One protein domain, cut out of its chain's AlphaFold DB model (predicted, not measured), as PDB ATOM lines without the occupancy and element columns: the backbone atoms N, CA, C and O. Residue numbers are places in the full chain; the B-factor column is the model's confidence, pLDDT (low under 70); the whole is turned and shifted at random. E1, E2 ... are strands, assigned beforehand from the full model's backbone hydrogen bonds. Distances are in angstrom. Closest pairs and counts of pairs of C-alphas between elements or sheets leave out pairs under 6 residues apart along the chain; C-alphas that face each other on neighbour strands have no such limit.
ATOM      1  N   VAL A  81      31.286  24.815  36.158       88.81
ATOM      2  CA  VAL A  81      29.884  25.181  35.968       88.81
ATOM      3  C   VAL A  81      29.742  25.888  34.628       88.81
ATOM      4  O   VAL A  81      30.400  26.897  34.387       88.81
ATOM      5  N   TYR A  82      28.889  25.364  33.752       88.88
ATOM      6  CA  TYR A  82      28.552  26.046  32.507       88.88
ATOM      7  C   TYR A  82      27.639  27.238  32.786       88.88
ATOM      8  O   TYR A  82      26.572  27.072  33.378       88.88
ATOM      9  N   ASP A  83      28.046  28.421  32.340       84.94
ATOM     10  CA  ASP A  83      27.218  29.616  32.361       84.94
ATOM     11  C   ASP A  83      26.610  29.842  30.973       84.94
ATOM     12  O   ASP A  83      27.295  30.253  30.038       84.94
ATOM     13  N   GLU A  84      25.309  29.585  30.834       83.88
ATOM     14  CA  GLU A  84      24.587  29.722  29.561       83.88
ATOM     15  C   GLU A  84      24.508  31.178  29.079       83.88
ATOM     16  O   GLU A  84      24.351  31.430  27.886       83.88
ATOM     17  N   THR A  85      24.612  32.147  29.996       84.12
ATOM     18  CA  THR A  85      24.514  33.572  29.649       84.12
ATOM     19  C   THR A  85      25.753  34.067  28.917       84.12
ATOM     20  O   THR A  85      25.654  34.919  28.032       84.12
ATOM     21  N   SER A  86      26.905  33.496  29.260       80.12
ATOM     22  CA  SER A  86      28.199  33.867  28.702       80.12
ATOM     23  C   SER A  86      28.723  32.817  27.713       80.12
ATOM     24  O   SER A  86      29.524  33.145  26.846       80.12
ATOM     25  N   GLY A  87      28.261  31.568  27.811       84.44
ATOM     26  CA  GLY A  87      28.724  30.442  26.998       84.44
ATOM     27  C   GLY A  87      30.051  29.834  27.465       84.44
ATOM     28  O   GLY A  87      30.646  29.048  26.728       84.44
ATOM     29  N   TYR A  88      30.510  30.170  28.675       86.69
ATOM     30  CA  TYR A  88      31.787  29.722  29.239       86.69
ATOM     31  C   TYR A  88      31.576  28.754  30.403       86.69
ATOM     32  O   TYR A  88      30.585  28.829  31.127       86.69
ATOM     33  N   TYR A  89      32.549  27.880  30.632       89.56
ATOM     34  CA  TYR A  89      32.609  27.042  31.827       89.56
ATOM     35  C   TYR A  89      33.480  27.710  32.889       89.56
ATOM     36  O   TYR A  89      34.634  28.020  32.620       89.56
ATOM     37  N   TYR A  90      32.985  27.893  34.107       88.31
ATOM     38  CA  TYR A  90      33.748  28.456  35.219       88.31
ATOM     39  C   TYR A  90      34.028  27.410  36.295       88.31
ATOM     40  O   TYR A  90      33.099  26.822  36.837       88.31
ATOM     41  N   SER A  91      35.297  27.213  36.646       87.88
ATOM     42  CA  SER A  91      35.693  26.445  37.827       87.88
ATOM     43  C   SER A  91      36.022  27.387  38.975       87.88
ATOM     44  O   SER A  91      36.995  28.143  38.907       87.88
ATOM     45  N   SER A  92      35.256  27.289  40.062       83.88
ATOM     46  CA  SER A  92      35.517  28.041  41.296       83.88
ATOM     47  C   SER A  92      36.733  27.489  42.044       83.88
ATOM     48  O   SER A  92      37.462  28.237  42.692       83.88
ATOM     49  N   SER A  93      36.972  26.183  41.927       85.00
ATOM     50  CA  SER A  93      38.072  25.464  42.576       85.00
ATOM     51  C   SER A  93      39.439  25.907  42.070       85.00
ATOM     52  O   SER A  93      40.371  26.074  42.855       85.00
ATOM     53  N   LEU A  94      39.559  26.095  40.755       82.06
ATOM     54  CA  LEU A  94      40.795  26.551  40.126       82.06
ATOM     55  C   LEU A  94      40.791  28.080  39.948       82.06
ATOM     56  O   LEU A  94      41.852  28.696  39.873       82.06
ATOM     57  N   GLY A  95      39.610  28.700  39.874       87.25
ATOM     58  CA  GLY A  95      39.453  30.099  39.496       87.25
ATOM     59  C   GLY A  95      39.769  30.322  38.017       87.25
ATOM     60  O   GLY A  95      40.467  31.278  37.688       87.25
ATOM     61  N   TYR A  96      39.292  29.441  37.134       86.56
ATOM     62  CA  TYR A  96      39.498  29.548  35.685       86.56
ATOM     63  C   TYR A  96      38.174  29.488  34.932       86.56
ATOM     64  O   TYR A  96      37.268  28.739  35.296       86.56
ATOM     65  N   TYR A  97      38.105  30.253  33.853       88.31
ATOM     66  CA  TYR A  97      37.092  30.161  32.819       88.31
ATOM     67  C   TYR A  97      37.635  29.334  31.655       88.31
ATOM     68  O   TYR A  97      38.804  29.448  31.300       88.31
ATOM     69  N   TYR A  98      36.792  28.517  31.049       87.94
ATOM     70  CA  TYR A  98      37.092  27.734  29.864       87.94
ATOM     71  C   TYR A  98      36.095  28.091  28.765       87.94
ATOM     72  O   TYR A  98      34.880  28.061  28.980       87.94
ATOM     73  N   ASP A  99      36.627  28.436  27.598       87.56
ATOM     74  CA  ASP A  99      35.854  28.698  26.393       87.56
ATOM     75  C   ASP A  99      35.814  27.435  25.519       87.56
ATOM     76  O   ASP A  99      36.835  27.074  24.923       87.56
ATOM     77  N   PRO A 100      34.655  26.761  25.402       82.50
ATOM     78  CA  PRO A 100      34.510  25.601  24.526       82.50
ATOM     79  C   PRO A 100      34.551  25.977  23.036       82.50
ATOM     80  O   PRO A 100      34.760  25.104  22.196       82.50
ATOM     81  N   SER A 101      34.349  27.252  22.693       83.12
ATOM     82  CA  SER A 101      34.333  27.750  21.314       83.12
ATOM     83  C   SER A 101      35.743  27.871  20.748       83.12
ATOM     84  O   SER A 101      35.975  27.554  19.582       83.12
ATOM     85  N   THR A 102      36.687  28.332  21.569       81.38
ATOM     86  CA  THR A 102      38.087  28.543  21.171       81.38
ATOM     87  C   THR A 102      39.042  27.504  21.758       81.38
ATOM     88  O   THR A 102      40.193  27.441  21.332       81.38
ATOM     89  N   GLY A 103      38.605  26.714  22.745       83.75
ATOM     90  CA  GLY A 103      39.462  25.791  23.489       83.75
ATOM     91  C   GLY A 103      40.491  26.510  24.370       83.75
ATOM     92  O   GLY A 103      41.589  25.993  24.580       83.75
ATOM     93  N   LEU A 104      40.171  27.720  24.839       85.38
ATOM     94  CA  LEU A 104      41.079  28.557  25.627       85.38
ATOM     95  C   LEU A 104      40.670  28.600  27.097       85.38
ATOM     96  O   LEU A 104      39.494  28.498  27.441       85.38
ATOM     97  N   TYR A 105      41.660  28.800  27.958       87.44
ATOM     98  CA  TYR A 105      41.491  28.905  29.399       87.44
ATOM     99  C   TYR A 105      41.843  30.323  29.842       87.44
ATOM    100  O   TYR A 105      42.903  30.832  29.504       87.44
ATOM    101  N   CYS A 106      40.987  30.970  30.617       86.12
ATOM    102  CA  CYS A 106      41.240  32.278  31.205       86.12
ATOM    103  C   CYS A 106      41.335  32.151  32.721       86.12
ATOM    104  O   CYS A 106      40.450  31.603  33.373       86.12
ATOM    105  N   GLN A 107      42.406  32.666  33.304       87.31
ATOM    106  CA  GLN A 107      42.599  32.665  34.744       87.31
ATOM    107  C   GLN A 107      41.867  33.852  35.375       87.31
ATOM    108  O   GLN A 107      42.247  35.000  35.162       87.31
ATOM    109  N   ALA A 108      40.862  33.592  36.212       84.44
ATOM    110  CA  ALA A 108      40.038  34.625  36.847       84.44
ATOM    111  C   ALA A 108      40.827  35.519  37.819       84.44
ATOM    112  O   ALA A 108      40.454  36.666  38.043       84.44
ATOM    113  N   THR A 109      41.911  34.999  38.408       83.88
ATOM    114  CA  THR A 109      42.737  35.729  39.384       83.88
ATOM    115  C   THR A 109      43.684  36.734  38.737       83.88
ATOM    116  O   THR A 109      43.886  37.815  39.283       83.88
ATOM    117  N   SER A 110      44.249  36.387  37.580       82.19
ATOM    118  CA  SER A 110      45.233  37.217  36.871       82.19
ATOM    119  C   SER A 110      44.654  37.912  35.636       82.19
ATOM    120  O   SER A 110      45.279  38.826  35.114       82.19
ATOM    121  N   GLY A 111      43.486  37.480  35.149       81.12
ATOM    122  CA  GLY A 111      42.940  37.892  33.852       81.12
ATOM    123  C   GLY A 111      43.774  37.398  32.668       81.12
ATOM    124  O   GLY A 111      43.712  37.976  31.587       81.12
ATOM    125  N   GLN A 112      44.597  36.369  32.881       86.12
ATOM    126  CA  GLN A 112      45.558  35.896  31.896       86.12
ATOM    127  C   GLN A 112      44.962  34.746  31.088       86.12
ATOM    128  O   GLN A 112      44.424  33.794  31.659       86.12
ATOM    129  N   TRP A 113      45.073  34.832  29.768       87.62
ATOM    130  CA  TRP A 113      44.624  33.781  28.867       87.62
ATOM    131  C   TRP A 113      45.723  32.743  28.653       87.62
ATOM    132  O   TRP A 113      46.906  33.071  28.555       87.62
ATOM    133  N   TYR A 114      45.315  31.491  28.500       85.25
ATOM    134  CA  TYR A 114      46.156  30.340  28.224       85.25
ATOM    135  C   TYR A 114      45.544  29.506  27.099       85.25
ATOM    136  O   TYR A 114      44.347  29.209  27.100       85.25
ATOM    137  N   SER A 115      46.372  29.093  26.146       85.31
ATOM    138  CA  SER A 115      46.027  28.088  25.145       85.31
ATOM    139  C   SER A 115      46.684  26.764  25.504       85.31
ATOM    140  O   SER A 115      47.861  26.708  25.868       85.31
ATOM    141  N   PHE A 116      45.922  25.679  25.426       83.69
ATOM    142  CA  PHE A 116      46.487  24.351  25.599       83.69
ATOM    143  C   PHE A 116      47.122  23.909  24.279       83.69
ATOM    144  O   PHE A 116      46.439  23.780  23.266       83.69
ATOM    145  N   ASN A 117      48.442  23.719  24.273       81.62
ATOM    146  CA  ASN A 117      49.143  23.173  23.120       81.62
ATOM    147  C   ASN A 117      49.180  21.648  23.240       81.62
ATOM    148  O   ASN A 117      49.973  21.103  24.008       81.62
ATOM    149  N   GLU A 118      48.340  20.974  22.458       77.44
ATOM    150  CA  GLU A 118      48.215  19.512  22.448       77.44
ATOM    151  C   GLU A 118      49.492  18.795  21.978       77.44
ATOM    152  O   GLU A 118      49.750  17.673  22.401       77.44
ATOM    153  N   GLU A 119      50.331  19.443  21.159       76.31
ATOM    154  CA  GLU A 119      51.592  18.867  20.663       76.31
ATOM    155  C   GLU A 119      52.623  18.709  21.787       76.31
ATOM    156  O   GLU A 119      53.381  17.741  21.831       76.31
ATOM    157  N   THR A 120      52.639  19.666  22.717       76.06
ATOM    158  CA  THR A 120      53.606  19.716  23.826       76.06
ATOM    159  C   THR A 120      52.983  19.402  25.185       76.06
ATOM    160  O   THR A 120      53.702  19.321  26.181       76.06
ATOM    161  N   GLY A 121      51.657  19.260  25.257       76.44
ATOM    162  CA  GLY A 121      50.901  19.113  26.503       76.44
ATOM    163  C   GLY A 121      51.067  20.294  27.466       76.44
ATOM    164  O   GLY A 121      50.938  20.120  28.676       76.44
ATOM    165  N   THR A 122      51.417  21.479  26.954       79.31
ATOM    166  CA  THR A 122      51.792  22.647  27.766       79.31
ATOM    167  C   THR A 122      50.814  23.801  27.557       79.31
ATOM    168  O   THR A 122      50.368  24.064  26.438       79.31
ATOM    169  N   TYR A 123      50.509  24.529  28.632       80.44
ATOM    170  CA  TYR A 123      49.721  25.758  28.576       80.44
ATOM    171  C   TYR A 123      50.611  26.928  28.159       80.44
ATOM    172  O   TYR A 123      51.572  27.265  28.851       80.44
ATOM    173  N   ASN A 124      50.292  27.542  27.026       81.44
ATOM    174  CA  ASN A 124      50.982  28.722  26.532       81.44
ATOM    175  C   ASN A 124      50.174  29.956  26.918       81.44
ATOM    176  O   ASN A 124      48.994  30.054  26.595       81.44
ATOM    177  N   GLU A 125      50.808  30.889  27.621       83.75
ATOM    178  CA  GLU A 125      50.199  32.176  27.932       83.75
ATOM    179  C   GLU A 125      49.957  32.951  26.633       83.75
ATOM    180  O   GLU A 125      50.892  33.268  25.893       83.75
ATOM    181  N   ILE A 126      48.694  33.263  26.361       80.12
ATOM    182  CA  ILE A 126      48.319  34.180  25.294       80.12
ATOM    183  C   ILE A 126      48.350  35.576  25.906       80.12
ATOM    184  O   ILE A 126      47.498  35.957  26.711       80.12
ATOM    185  N   GLN A 127      49.367  36.349  25.543       68.81
ATOM    186  CA  GLN A 127      49.391  37.767  25.859       68.81
ATOM    187  C   GLN A 127      48.461  38.476  24.880       68.81
ATOM    188  O   GLN A 127      48.840  38.764  23.744       68.81
TER     189      GLN A 127
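AT A GLANCE: This is residues 81 to 127 of the 134 residues of the protein "LIN1-like protein" of Populus alba (UniProt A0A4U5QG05). The domain is one strongly twisted sheet of six strands, a chain of hairpins laid side by side from E1 at one edge to E6 at the other, with no second layer over either face. The twist is large: from edge to edge the strands' lines turn by 150 degrees, while the way across the sheet turns by 36 degrees. The printed part has 47 residues with six named strands, E1 to E6 along the chain and in the same order across the sheet, antiparallel throughout, and no named helix. The class is all strand. The whole is compact, with a radius of gyration of the C-alphas of 10.7 A and spans of 31 by 21 by 19 A.

HOW THE PARTS SIT: The sheet is a meander, each strand the antiparallel neighbour of the one before. Its inner strands E3, residues 96 to 99, and E4, residues 104 to 107, have their centres nearest to the mean of the C-alphas, at 3.1 A and 2.2 A. They form a hairpin with 158 degrees between their directions; N 97 and O 106 are within hydrogen-bond range at 2.7 A. On one side of E3 is E2, residues 88 to 91, antiparallel at 156 degrees, with N 98 and O 89 2.7 A apart. The edge strand E1, residues 81 to 83, is the antiparallel neighbour of E2 at 148 degrees, and the two form a hairpin, with N 81 and O 90 2.8 A apart. On the other side, E4 has as its neighbour E5, residues 112 to 117, at 144 degrees, with N 114 and O 105 2.7 A apart. The edge strand E6, residues 122 to 126, forms a hairpin with E5 at 139 degrees; N 126 and O 113 are 2.8 A apart, and the C-alphas of Tyr 114 and Glu 125, which face each other, are 4.4 A apart. E1 and E6 are apart, as are E2 and E5.

IN THESE COORDINATES: E5 is the longest strand, 15.9 A from C-alpha 112 at (45.558, 35.896, 31.896) to C-alpha 117. E6 measures 12.3 A and ends with C-alpha 126 at (48.319, 34.180, 25.294). E4 measures 10.1 A, and E2 and E3 10.0 A each. E1 measures 6.3 A and begins with C-alpha 81 at (29.884, 25.181, 35.968).

THE WHOLE: The two C-alphas farthest apart are those of Thr 85 and Thr 120, at 32.7 A. The sheet's C-alphas lie up to 5.9 A off their best plane. The five links between the strands are tight, of 4 residues each, and the printed part has no cut. The mean pLDDT of the printed part is 83.7, and residue 127 is under 70.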